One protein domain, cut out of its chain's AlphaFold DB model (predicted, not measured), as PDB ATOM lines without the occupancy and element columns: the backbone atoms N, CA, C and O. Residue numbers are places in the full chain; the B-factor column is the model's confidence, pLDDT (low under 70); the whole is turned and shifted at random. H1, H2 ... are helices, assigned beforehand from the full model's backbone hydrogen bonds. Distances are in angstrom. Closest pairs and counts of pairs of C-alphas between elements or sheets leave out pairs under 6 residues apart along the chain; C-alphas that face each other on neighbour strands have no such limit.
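Overview. This is residues 132 to 229 of the 229 residues of the protein "RIP metalloprotease RseP" of Deltaproteobacteria bacterium (UniProt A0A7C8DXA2). An elongated, open frame of helices: H4 makes one long side, H2 and H3 follow each other along the opposite side, and H1 slants across one end. The middle between H2 and H4 is open. The 98 printed residues hold four named helices, H1 to H4, all helix by class; the whole is loose, with a radius of gyration of the C-alphas of 17.8 A and spans of 55 by 29 by 17 A.

Along the chain. H1, residues 138 to 151, begins at C-alpha 138 (237.299, 187.329, 183.789) and is 20.1 A long. H2, residues 153 to 171, is 27.1 A; H3, residues 179 to 192, 20.0 A; H4, residues 198 to 228, 45.5 A, ending at C-alpha 228 (234.409, 174.156, 174.519).

Arrangement. H1 and H2 form a helical hairpin, opposite ways at a shallow tilt of 22 degrees; residues 145 to 149 touch 155 to 159, closest C-alphas Leu 148 and Tyr 155, 6.0 A. Residues 138 to 140 of H1 touch 220 to 224 of H4 at a steep tilt of 51 degrees, closest C-alphas Phe 140 and Asp 223, 6.3 A. H2 and H3 are close but not clearly touching, closest C-alphas Asn 171 and Asp 179, 5.6 A. H3 and H4 are near each other; H2 and H4 are apart. O i to N i+4 pairs are within hydrogen-bond range throughout H1 and H3, and in 12 of 15 in H2 and 26 of 27 in H4.

Size, cuts and confidence. The C-alphas farthest apart, Glu 151 and Gly 193, are 55.5 A apart. The printed part has no cut and no long link; pLDDT is under 70 at residue 229 alone.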
ATOM      1  N   ILE A 132     245.451 187.151 170.030       76.69
ATOM      2  CA  ILE A 132     244.461 187.736 170.965       76.69
ATOM      3  C   ILE A 132     243.748 186.674 171.813       76.69
ATOM      4  O   ILE A 132     243.394 186.928 172.960       76.69
ATOM      5  N   LYS A 133     243.600 185.460 171.270       79.25
ATOM      6  CA  LYS A 133     243.022 184.323 171.981       79.25
ATOM      7  C   LYS A 133     243.830 183.860 173.190       79.25
ATOM      8  O   LYS A 133     243.324 182.998 173.884       79.25
ATOM      9  N   THR A 134     245.048 184.353 173.443       77.12
ATOM     10  CA  THR A 134     245.815 184.045 174.667       77.12
ATOM     11  C   THR A 134     245.516 185.010 175.812       77.12
ATOM     12  O   THR A 134     245.865 184.711 176.951       77.12
ATOM     13  N   VAL A 135     244.867 186.149 175.545       80.94
ATOM     14  CA  VAL A 135     244.430 187.084 176.587       80.94
ATOM     15  C   VAL A 135     243.323 186.406 177.388       80.94
ATOM     16  O   VAL A 135     242.286 186.059 176.833       80.94
ATOM     17  N   GLY A 136     243.578 186.151 178.671       81.12
ATOM     18  CA  GLY A 136     242.588 185.574 179.576       81.12
ATOM     19  C   GLY A 136     241.606 186.637 180.056       81.12
ATOM     20  O   GLY A 136     242.025 187.709 180.496       81.12
ATOM     21  N   GLY A 137     240.314 186.348 179.961       88.44
ATOM     22  CA  GLY A 137     239.256 187.196 180.485       88.44
ATOM     23  C   GLY A 137     238.874 186.892 181.936       88.44
ATOM     24  O   GLY A 137     239.547 186.124 182.633       88.44
ATOM     25  N   PRO A 138     237.779 187.509 182.421       89.75
ATOM     26  CA  PRO A 138     237.299 187.329 183.789       89.75
ATOM     27  C   PRO A 138     236.958 185.876 184.136       89.75
ATOM     28  O   PRO A 138     237.140 185.469 185.284       89.75
ATOM     29  N   ILE A 139     236.485 185.090 183.163       90.81
ATOM     30  CA  ILE A 139     236.099 183.696 183.395       90.81
ATOM     31  C   ILE A 139     237.363 182.862 183.607       90.81
ATOM     32  O   ILE A 139     237.458 182.136 184.597       90.81
ATOM     33  N   PHE A 140     238.366 183.035 182.741       89.75
ATOM     34  CA  PHE A 140     239.657 182.365 182.886       89.75
ATOM     35  C   PHE A 140     240.348 182.729 184.211       89.75
ATOM     36  O   PHE A 140     240.839 181.850 184.916       89.75
ATOM     37  N   ILE A 141     240.334 184.010 184.605       91.38
ATOM     38  CA  ILE A 141     240.888 184.453 185.898       91.38
ATOM     39  C   ILE A 141     240.162 183.773 187.065       91.38
ATOM     40  O   ILE A 141     240.814 183.295 187.995       91.38
ATOM     41  N   GLY A 142     238.829 183.692 187.017       92.19
ATOM     42  CA  GLY A 142     238.030 183.015 188.041       92.19
ATOM     43  C   GLY A 142     238.374 181.530 188.173       92.19
ATOM     44  O   GLY A 142     238.576 181.041 189.284       92.19
ATOM     45  N   GLN A 143     238.523 180.825 187.050       90.62
ATOM     46  CA  GLN A 143     238.937 179.420 187.048       90.62
ATOM     47  C   GLN A 143     240.336 179.209 187.612       90.62
ATOM     48  O   GLN A 143     240.512 178.370 188.492       90.62
ATOM     49  N   MET A 144     241.319 179.974 187.129       90.69
ATOM     50  CA  MET A 144     242.702 179.873 187.595       90.69
ATOM     51  C   MET A 144     242.791 180.161 189.094       90.69
ATOM     52  O   MET A 144     243.497 179.465 189.815       90.69
ATOM     53  N   THR A 145     242.012 181.131 189.581       92.88
ATOM     54  CA  THR A 145     241.881 181.403 191.019       92.88
ATOM     55  C   THR A 145     241.346 180.176 191.758       92.88
ATOM     56  O   THR A 145     241.918 179.779 192.769       92.88
ATOM     57  N   GLY A 146     240.284 179.541 191.250       92.06
ATOM     58  CA  GLY A 146     239.716 178.325 191.838       92.06
ATOM     59  C   GLY A 146     240.695 177.147 191.861       92.06
ATOM     60  O   GLY A 146     240.823 176.491 192.892       92.06
ATOM     61  N   GLN A 147     241.423 176.914 190.768       90.69
ATOM     62  CA  GLN A 147     242.428 175.854 190.674       90.69
ATOM     63  C   GLN A 147     243.582 176.085 191.658       90.69
ATOM     64  O   GLN A 147     243.906 175.203 192.449       90.69
ATOM     65  N   LEU A 148     244.163 177.288 191.666       90.75
ATOM     66  CA  LEU A 148     245.259 177.629 192.576       90.75
ATOM     67  C   LEU A 148     244.822 177.554 194.044       90.75
ATOM     68  O   LEU A 148     245.591 177.098 194.886       90.75
ATOM     69  N   ALA A 149     243.583 177.949 194.355       92.25
ATOM     70  CA  ALA A 149     243.025 177.838 195.700       92.25
ATOM     71  C   ALA A 149     242.880 176.378 196.165       92.25
ATOM     72  O   ALA A 149     243.081 176.105 197.348       92.25
ATOM     73  N   GLN A 150     242.544 175.457 195.253       92.38
ATOM     74  CA  GLN A 150     242.450 174.021 195.544       92.38
ATOM     75  C   GLN A 150     243.823 173.367 195.726       92.38
ATOM     76  O   GLN A 150     243.944 172.441 196.523       92.38
ATOM     77  N   GLU A 151     244.852 173.838 195.015       87.06
ATOM     78  CA  GLU A 151     246.220 173.336 195.169       87.06
ATOM     79  C   GLU A 151     246.870 173.847 196.458       87.06
ATOM     80  O   GLU A 151     247.258 173.065 197.327       87.06
ATOM     81  N   ASN A 152     247.017 175.168 196.583       84.88
ATOM     82  CA  ASN A 152     247.558 175.817 197.768       84.88
ATOM     83  C   ASN A 152     247.245 177.316 197.735       84.88
ATOM     84  O   ASN A 152     247.692 178.040 196.842       84.88
ATOM     85  N   TRP A 153     246.565 177.815 198.766       86.50
ATOM     86  CA  TRP A 153     246.216 179.233 198.874       86.50
ATOM     87  C   TRP A 153     247.436 180.167 198.791       86.50
ATOM     88  O   TRP A 153     247.292 181.306 198.346       86.50
ATOM     89  N   ILE A 154     248.643 179.706 199.155       87.31
ATOM     90  CA  ILE A 154     249.862 180.519 199.048       87.31
ATOM     91  C   ILE A 154     250.188 180.890 197.594       87.31
ATOM     92  O   ILE A 154     250.759 181.951 197.347       87.31
ATOM     93  N   TYR A 155     249.775 180.072 196.618       86.06
ATOM     94  CA  TYR A 155     249.955 180.348 195.190       86.06
ATOM     95  C   TYR A 155     249.032 181.463 194.683       86.06
ATOM     96  O   TYR A 155     249.312 182.071 193.648       86.06
ATOM     97  N   LEU A 156     247.977 181.809 195.430       90.75
ATOM     98  CA  LEU A 156     247.121 182.948 195.099       90.75
ATOM     99  C   LEU A 156     247.842 184.281 195.278       90.75
ATOM    100  O   LEU A 156     247.549 185.218 194.546       90.75
ATOM    101  N   ILE A 157     248.792 184.387 196.211       90.62
ATOM    102  CA  ILE A 157     249.519 185.637 196.472       90.62
ATOM    103  C   ILE A 157     250.262 186.146 195.221       90.62
ATOM    104  O   ILE A 157     249.988 187.273 194.797       90.62
ATOM    105  N   PRO A 158     251.155 185.364 194.575       87.75
ATOM    106  CA  PRO A 158     251.813 185.813 193.349       87.75
ATOM    107  C   PRO A 158     250.827 185.999 192.189       87.75
ATOM    108  O   PRO A 158     251.010 186.909 191.382       87.75
ATOM    109  N   PHE A 159     249.759 185.198 192.113       91.94
ATOM    110  CA  PHE A 159     248.734 185.362 191.083       91.94
ATOM    111  C   PHE A 159     247.988 186.701 191.223       91.94
ATOM    112  O   PHE A 159     247.901 187.464 190.263       91.94
ATOM    113  N   MET A 160     247.537 187.043 192.433       92.94
ATOM    114  CA  MET A 160     246.920 188.337 192.742       92.94
ATOM    115  C   MET A 160     247.871 189.503 192.469       92.94
ATOM    116  O   MET A 160     247.436 190.525 191.939       92.94
ATOM    117  N   ALA A 161     249.163 189.354 192.778       92.88
ATOM    118  CA  ALA A 161     250.165 190.373 192.479       92.88
ATOM    119  C   ALA A 161     250.268 190.643 190.967       92.88
ATOM    120  O   ALA A 161     250.235 191.801 190.552       92.88
ATOM    121  N   ILE A 162     250.312 189.597 190.134       91.19
ATOM    122  CA  ILE A 162     250.332 189.735 188.668       91.19
ATOM    123  C   ILE A 162     249.070 190.449 188.166       91.19
ATOM    124  O   ILE A 162     249.171 191.380 187.366       91.19
ATOM    125  N   ILE A 163     247.884 190.059 188.645       92.75
ATOM    126  CA  ILE A 163     246.620 190.701 188.253       92.75
ATOM    127  C   ILE A 163     246.586 192.173 188.683       92.75
ATOM    128  O   ILE A 163     246.197 193.028 187.890       92.75
ATOM    129  N   SER A 164     247.039 192.484 189.900       94.12
ATOM    130  CA  SER A 164     247.105 193.853 190.421       94.12
ATOM    131  C   SER A 164     248.017 194.745 189.574       94.12
ATOM    132  O   SER A 164     247.606 195.834 189.171       94.12
ATOM    133  N   VAL A 165     249.215 194.262 189.229       93.62
ATOM    134  CA  VAL A 165     250.154 194.986 188.358       93.62
ATOM    135  C   VAL A 165     249.564 195.180 186.959       93.62
ATOM    136  O   VAL A 165     249.607 196.288 186.428       93.62
ATOM    137  N   ASN A 166     248.950 194.144 186.379       91.00
ATOM    138  CA  ASN A 166     248.307 194.239 185.068       91.00
ATOM    139  C   ASN A 166     247.171 195.267 185.055       91.00
ATOM    140  O   ASN A 166     247.110 196.079 184.134       91.00
ATOM    141  N   LEU A 167     246.304 195.273 186.073       90.06
ATOM    142  CA  LEU A 167     245.223 196.253 186.184       90.06
ATOM    143  C   LEU A 167     245.776 197.676 186.327       90.06
ATOM    144  O   LEU A 167     245.286 198.583 185.662       90.06
ATOM    145  N   GLY A 168     246.838 197.862 187.116       92.25
ATOM    146  CA  GLY A 168     247.532 199.146 187.230       92.25
ATOM    147  C   GLY A 168     248.091 199.643 185.893       92.25
ATOM    148  O   GLY A 168     247.882 200.796 185.525       92.25
ATOM    149  N   ILE A 169     248.748 198.774 185.123       91.69
ATOM    150  CA  ILE A 169     249.333 199.129 183.818       91.69
ATOM    151  C   ILE A 169     248.252 199.429 182.784       91.69
ATOM    152  O   ILE A 169     248.359 200.416 182.058       91.69
ATOM    153  N   LEU A 170     247.208 198.602 182.717       88.56
ATOM    154  CA  LEU A 170     246.085 198.824 181.809       88.56
ATOM    155  C   LEU A 170     245.364 200.134 182.139       88.56
ATOM    156  O   LEU A 170     245.045 200.888 181.222       88.56
ATOM    157  N   ASN A 171     245.186 200.450 183.425       91.25
ATOM    158  CA  ASN A 171     244.586 201.711 183.860       91.25
ATOM    159  C   ASN A 171     245.445 202.932 183.524       91.25
ATOM    160  O   ASN A 171     244.887 204.011 183.369       91.25
ATOM    161  N   LEU A 172     246.764 202.788 183.364       92.00
ATOM    162  CA  LEU A 172     247.662 203.868 182.938       92.00
ATOM    163  C   LEU A 172     247.668 204.111 181.421       92.00
ATOM    164  O   LEU A 172     248.254 205.098 180.970       92.00
ATOM    165  N   LEU A 173     247.025 203.257 180.617       90.62
ATOM    166  CA  LEU A 173     246.906 203.494 179.178       90.62
ATOM    167  C   LEU A 173     246.096 204.775 178.906       90.62
ATOM    168  O   LEU A 173     245.147 205.064 179.639       90.62
ATOM    169  N   PRO A 174     246.408 205.530 177.832       89.19
ATOM    170  CA  PRO A 174     245.728 206.779 177.479       89.19
ATOM    171  C   PRO A 174     244.336 206.521 176.871       89.19
ATOM    172  O   PRO A 174     244.023 206.937 175.756       89.19
ATOM    173  N   ILE A 175     243.490 205.793 177.597       90.75
ATOM    174  CA  ILE A 175     242.118 205.456 177.231       90.75
ATOM    175  C   ILE A 175     241.204 206.392 178.031       90.75
ATOM    176  O   ILE A 175     241.226 206.315 179.256       90.75
ATOM    177  N   PRO A 176     240.370 207.238 177.393       86.56
ATOM    178  CA  PRO A 176     239.594 208.320 178.031       86.56
ATOM    179  C   PRO A 176     238.766 207.989 179.287       86.56
ATOM    180  O   PRO A 176     238.352 208.900 180.001       86.56
ATOM    181  N   VAL A 177     238.470 206.712 179.510       89.56
ATOM    182  CA  VAL A 177     237.610 206.182 180.583       89.56
ATOM    183  C   VAL A 177     238.423 205.658 181.765       89.56
ATOM    184  O   VAL A 177     237.887 205.512 182.856       89.56
ATOM    185  N   LEU A 178     239.705 205.383 181.539       91.81
ATOM    186  CA  LEU A 178     240.651 204.926 182.546       91.81
ATOM    187  C   LEU A 178     241.423 206.117 183.127       91.81
ATOM    188  O   LEU A 178     241.445 207.208 182.546       91.81
ATOM    189  N   ASP A 179     242.109 205.884 184.245       93.62
ATOM    190  CA  ASP A 179     242.914 206.897 184.939       93.62
ATOM    191  C   ASP A 179     243.975 207.522 184.015       93.62
ATOM    192  O   ASP A 179     244.172 208.738 183.996       93.62
ATOM    193  N   GLY A 180     244.601 206.716 183.159       91.44
ATOM    194  CA  GLY A 180     245.563 207.147 182.150       91.44
ATOM    195  C   GLY A 180     244.956 208.053 181.079       91.44
ATOM    196  O   GLY A 180     245.647 208.924 180.556       91.44
ATOM    197  N   GLY A 181     243.657 207.938 180.796       92.31
ATOM    198  CA  GLY A 181     242.933 208.891 179.954       92.31
ATOM    199  C   GLY A 181     242.810 210.264 180.603       92.31
ATOM    200  O   GLY A 181     242.998 211.279 179.936       92.31
ATOM    201  N   VAL A 182     242.555 210.308 181.913       91.06
ATOM    202  CA  VAL A 182     242.546 211.566 182.675       91.06
ATOM    203  C   VAL A 182     243.934 212.199 182.659       91.06
ATOM    204  O   VAL A 182     244.051 213.377 182.327       91.06
ATOM    205  N   ILE A 183     244.982 211.416 182.934       94.00
ATOM    206  CA  ILE A 183     246.378 211.872 182.856       94.00
ATOM    207  C   ILE A 183     246.687 212.406 181.453       94.00
ATOM    208  O   ILE A 183     247.261 213.482 181.314       94.00
ATOM    209  N   PHE A 184     246.264 211.700 180.405       93.50
ATOM    210  CA  PHE A 184     246.468 212.108 179.019       93.50
ATOM    211  C   PHE A 184     245.786 213.442 178.690       93.50
ATOM    212  O   PHE A 184     246.404 214.312 178.078       93.50
ATOM    213  N   PHE A 185     244.544 213.648 179.136       92.56
ATOM    214  CA  PHE A 185     243.864 214.933 178.967       92.56
ATOM    215  C   PHE A 185     244.579 216.063 179.709       92.56
ATOM    216  O   PHE A 185     244.774 217.125 179.124       92.56
ATOM    217  N   LEU A 186     245.029 215.827 180.944       92.50
ATOM    218  CA  LEU A 186     245.788 216.816 181.715       92.50
ATOM    219  C   LEU A 186     247.126 217.164 181.051       92.50
ATOM    220  O   LEU A 186     247.508 218.330 181.024       92.50
ATOM    221  N   LEU A 187     247.819 216.182 180.467       93.81
ATOM    222  CA  LEU A 187     249.043 216.417 179.696       93.81
ATOM    223  C   LEU A 187     248.776 217.296 178.471       93.81
ATOM    224  O   LEU A 187     249.543 218.218 178.197       93.81
ATOM    225  N   ILE A 188     247.678 217.050 177.754       92.12
ATOM    226  CA  ILE A 188     247.276 217.885 176.619       92.12
ATOM    227  C   ILE A 188     246.943 219.308 177.083       92.12
ATOM    228  O   ILE A 188     247.409 220.264 176.469       92.12
ATOM    229  N   GLU A 189     246.175 219.469 178.161       94.69
ATOM    230  CA  GLU A 189     245.835 220.786 178.719       94.69
ATOM    231  C   GLU A 189     247.077 221.557 179.170       94.69
ATOM    232  O   GLU A 189     247.180 222.757 178.907       94.69
ATOM    233  N   TRP A 190     248.044 220.867 179.780       94.56
ATOM    234  CA  TRP A 190     249.326 221.442 180.181       94.56
ATOM    235  C   TRP A 190     250.128 221.955 178.979       94.56
ATOM    236  O   TRP A 190     250.623 223.079 179.015       94.56
ATOM    237  N   ILE A 191     250.194 221.186 177.885       95.38
ATOM    238  CA  ILE A 191     250.871 221.598 176.642       95.38
ATOM    239  C   ILE A 191     250.121 222.745 175.951       95.38
ATOM    240  O   ILE A 191     250.736 223.666 175.417       95.38
ATOM    241  N   MET A 192     248.789 222.696 175.936       92.88
ATOM    242  CA  MET A 192     247.953 223.684 175.254       92.88
ATOM    243  C   MET A 192     247.772 224.984 176.051       92.88
ATOM    244  O   MET A 192     247.318 225.976 175.477       92.88
ATOM    245  N   GLY A 193     248.065 224.982 177.354       91.88
ATOM    246  CA  GLY A 193     247.875 226.123 178.255       91.88
ATOM    247  C   GLY A 193     246.412 226.545 178.437       91.88
ATOM    248  O   GLY A 193     246.143 227.641 178.928       91.88
ATOM    249  N   LYS A 194     245.454 225.716 178.007       90.50
ATOM    250  CA  LYS A 194     244.012 225.988 178.077       90.50
ATOM    251  C   LYS A 194     243.224 224.694 178.295       90.50
ATOM    252  O   LYS A 194     243.657 223.649 177.802       90.50
ATOM    253  N   PRO A 195     242.063 224.759 178.973       88.88
ATOM    254  CA  PRO A 195     241.242 223.579 179.216       88.88
ATOM    255  C   PRO A 195     240.710 222.992 177.904       88.88
ATOM    256  O   PRO A 195     240.404 223.720 176.949       88.88
ATOM    257  N   LEU A 196     240.573 221.667 177.862       87.50
ATOM    258  CA  LEU A 196     239.977 220.974 176.729       87.50
ATOM    259  C   LEU A 196     238.472 221.244 176.661       87.50
ATOM    260  O   LEU A 196     237.782 221.403 177.667       87.50
ATOM    261  N   ASN A 197     237.938 221.268 175.440       89.88
ATOM    262  CA  ASN A 197     236.508 221.458 175.231       89.88
ATOM    263  C   ASN A 197     235.717 220.277 175.823       89.88
ATOM    264  O   ASN A 197     235.943 219.127 175.432       89.88
ATOM    265  N   LEU A 198     234.744 220.569 176.693       87.31
ATOM    266  CA  LEU A 198     233.894 219.576 177.364       87.31
ATOM    267  C   LEU A 198     233.254 218.593 176.374       87.31
ATOM    268  O   LEU A 198     233.330 217.384 176.572       87.31
ATOM    269  N   LYS A 199     232.739 219.090 175.240       90.06
ATOM    270  CA  LYS A 199     232.134 218.242 174.195       90.06
ATOM    271  C   LYS A 199     233.124 217.245 173.585       90.06
ATOM    272  O   LYS A 199     232.749 216.128 173.244       90.06
ATOM    273  N   GLY A 200     234.388 217.651 173.436       87.62
ATOM    274  CA  GLY A 200     235.447 216.787 172.916       87.62
ATOM    275  C   GLY A 200     235.809 215.678 173.903       87.62
ATOM    276  O   GLY A 200     235.932 214.520 173.508       87.62
ATOM    277  N   ARG A 201     235.897 216.016 175.195       89.25
ATOM    278  CA  ARG A 201     236.142 215.048 176.272       89.25
ATOM    279  C   ARG A 201     235.005 214.035 176.397       89.25
ATOM    280  O   ARG A 201     235.271 212.840 176.448       89.25
ATOM    281  N   GLU A 202     233.754 214.494 176.377       91.44
ATOM    282  CA  GLU A 202     232.572 213.623 176.407       91.44
ATOM    283  C   GLU A 202     232.538 212.655 175.221       91.44
ATOM    284  O   GLU A 202     232.247 211.470 175.390       91.44
ATOM    285  N   LEU A 203     232.855 213.139 174.015       92.56
ATOM    286  CA  LEU A 203     232.920 212.292 172.827       92.56
ATOM    287  C   LEU A 203     234.023 211.236 172.959       92.56
ATOM    288  O   LEU A 203     233.770 210.057 172.715       92.56
ATOM    289  N   ALA A 204     235.220 211.637 173.391       91.31
ATOM    290  CA  ALA A 204     236.333 210.720 173.614       91.31
ATOM    291  C   ALA A 204     235.994 209.655 174.673       91.31
ATOM    292  O   ALA A 204     236.290 208.478 174.475       91.31
ATOM    293  N   GLN A 205     235.319 210.034 175.761       92.62
ATOM    294  CA  GLN A 205     234.843 209.103 176.788       92.62
ATOM    295  C   GLN A 205     233.796 208.123 176.259       92.62
ATOM    296  O   GLN A 205     233.909 206.927 176.515       92.62
ATOM    297  N   LYS A 206     232.813 208.597 175.481       94.19
ATOM    298  CA  LYS A 206     231.811 207.727 174.846       94.19
ATOM    299  C   LYS A 206     232.468 206.702 173.927       94.19
ATOM    300  O   LYS A 206     232.180 205.517 174.052       94.19
ATOM    301  N   ILE A 207     233.390 207.146 173.070       93.75
ATOM    302  CA  ILE A 207     234.171 206.255 172.200       93.75
ATOM    303  C   ILE A 207     234.963 205.250 173.048       93.75
ATOM    304  O   ILE A 207     234.929 204.055 172.766       93.75
ATOM    305  N   GLY A 208     235.620 205.716 174.114       92.00
ATOM    306  CA  GLY A 208     236.366 204.869 175.043       92.00
ATOM    307  C   GLY A 208     235.506 203.772 175.675       92.00
ATOM    308  O   GLY A 208     235.891 202.609 175.626       92.00
ATOM    309  N   ILE A 209     234.326 204.111 176.214       94.00
ATOM    310  CA  ILE A 209     233.401 203.136 176.818       94.00
ATOM    311  C   ILE A 209     232.936 202.140 175.759       94.00
ATOM    312  O   ILE A 209     232.965 200.940 176.005       94.00
ATOM    313  N   SER A 210     232.534 202.610 174.573       94.94
ATOM    314  CA  SER A 210     232.069 201.725 173.503       94.94
ATOM    315  C   SER A 210     233.146 200.725 173.075       94.94
ATOM    316  O   SER A 210     232.849 199.542 172.926       94.94
ATOM    317  N   LEU A 211     234.397 201.174 172.930       92.44
ATOM    318  CA  LEU A 211     235.527 200.299 172.612       92.44
ATOM    319  C   LEU A 211     235.833 199.316 173.747       92.44
ATOM    320  O   LEU A 211     236.074 198.144 173.472       92.44
ATOM    321  N   LEU A 212     235.788 199.761 175.007       91.00
ATOM    322  CA  LEU A 212     236.004 198.893 176.169       91.00
ATOM    323  C   LEU A 212     234.927 197.814 176.281       91.00
ATOM    324  O   LEU A 212     235.257 196.648 176.469       91.00
ATOM    325  N   VAL A 213     233.653 198.171 176.115       93.38
ATOM    326  CA  VAL A 213     232.542 197.209 176.133       93.38
ATOM    327  C   VAL A 213     232.688 196.205 174.993       93.38
ATOM    328  O   VAL A 213     232.576 195.003 175.224       93.38
ATOM    329  N   LEU A 214     232.998 196.669 173.779       92.25
ATOM    330  CA  LEU A 214     233.253 195.783 172.643       92.25
ATOM    331  C   LEU A 214     234.415 194.822 172.936       92.25
ATOM    332  O   LEU A 214     234.299 193.621 172.697       92.25
ATOM    333  N   PHE A 215     235.511 195.330 173.495       88.50
ATOM    334  CA  PHE A 215     236.653 194.516 173.895       88.50
ATOM    335  C   PHE A 215     236.276 193.480 174.962       88.50
ATOM    336  O   PHE A 215     236.624 192.313 174.816       88.50
ATOM    337  N   MET A 216     235.505 193.865 175.987       89.38
ATOM    338  CA  MET A 216     235.008 192.934 177.006       89.38
ATOM    339  C   MET A 216     234.158 191.822 176.393       89.38
ATOM    340  O   MET A 216     234.345 190.662 176.749       89.38
ATOM    341  N   VAL A 217     233.269 192.141 175.447       92.19
ATOM    342  CA  VAL A 217     232.462 191.134 174.740       92.19
ATOM    343  C   VAL A 217     233.353 190.158 173.970       92.19
ATOM    344  O   VAL A 217     233.155 188.950 174.077       92.19
ATOM    345  N   VAL A 218     234.358 190.653 173.240       90.06
ATOM    346  CA  VAL A 218     235.313 189.803 172.505       90.06
ATOM    347  C   VAL A 218     236.099 188.897 173.452       90.06
ATOM    348  O   VAL A 218     236.249 187.708 173.183       90.06
ATOM    349  N   VAL A 219     236.587 189.433 174.570       88.75
ATOM    350  CA  VAL A 219     237.345 188.665 175.565       88.75
ATOM    351  C   VAL A 219     236.472 187.596 176.222       88.75
ATOM    352  O   VAL A 219     236.898 186.452 176.319       88.75
ATOM    353  N   ILE A 220     235.238 187.927 176.610       89.88
ATOM    354  CA  ILE A 220     234.292 186.957 177.182       89.88
ATOM    355  C   ILE A 220     233.940 185.874 176.156       89.88
ATOM    356  O   ILE A 220     233.894 184.699 176.501       89.88
ATOM    357  N   TYR A 221     233.732 186.240 174.891       89.44
ATOM    358  CA  TYR A 221     233.492 185.272 173.821       89.44
ATOM    359  C   TYR A 221     234.684 184.319 173.633       89.44
ATOM    360  O   TYR A 221     234.498 183.106 173.517       89.44
ATOM    361  N   ASN A 222     235.911 184.846 173.650       87.44
ATOM    362  CA  ASN A 222     237.132 184.041 173.578       87.44
ATOM    363  C   ASN A 222     237.285 183.114 174.791       87.44
ATOM    364  O   ASN A 222     237.686 181.966 174.627       87.44
ATOM    365  N   ASP A 223     236.954 183.592 175.992       87.56
ATOM    366  CA  ASP A 223     236.936 182.760 177.195       87.56
ATOM    367  C   ASP A 223     235.948 181.601 177.019       87.56
ATOM    368  O   ASP A 223     236.331 180.449 177.177       87.56
ATOM    369  N   VAL A 224     234.700 181.878 176.624       86.94
ATOM    370  CA  VAL A 224     233.659 180.850 176.453       86.94
ATOM    371  C   VAL A 224     234.030 179.836 175.371       86.94
ATOM    372  O   VAL A 224     233.864 178.642 175.577       86.94
ATOM    373  N   THR A 225     234.540 180.278 174.223       84.88
ATOM    374  CA  THR A 225     234.946 179.358 173.145       84.88
ATOM    375  C   THR A 225     236.095 178.451 173.568       84.88
ATOM    376  O   THR A 225     236.037 177.256 173.303       84.88
ATOM    377  N   ARG A 226     237.071 178.975 174.319       79.94
ATOM    378  CA  ARG A 226     238.174 178.183 174.880       79.94
ATOM    379  C   ARG A 226     237.701 177.081 175.837       79.94
ATOM    380  O   ARG A 226     238.394 176.090 175.988       79.94
ATOM    381  N   PHE A 227     236.556 177.240 176.498       72.38
ATOM    382  CA  PHE A 227     235.991 176.195 177.363       72.38
ATOM    383  C   PHE A 227     235.420 174.997 176.600       72.38
ATOM    384  O   PHE A 227     235.262 173.930 177.191       72.38
ATOM    385  N   PHE A 228     235.017 175.197 175.346       73.56
ATOM    386  CA  PHE A 228     234.409 174.156 174.519       73.56
ATOM    387  C   PHE A 228     235.413 173.480 173.571       73.56
ATOM    388  O   PHE A 228     235.042 172.504 172.919       73.56
ATOM    389  N   GLU A 229     236.645 173.993 173.492       64.81
ATOM    390  CA  GLU A 229     237.801 173.363 172.829       64.81
ATOM    391  C   GLU A 229     238.543 172.424 173.791       64.81
ATOM    392  O   GLU A 229     238.930 171.323 173.336       64.81
TER     393      GLU A 229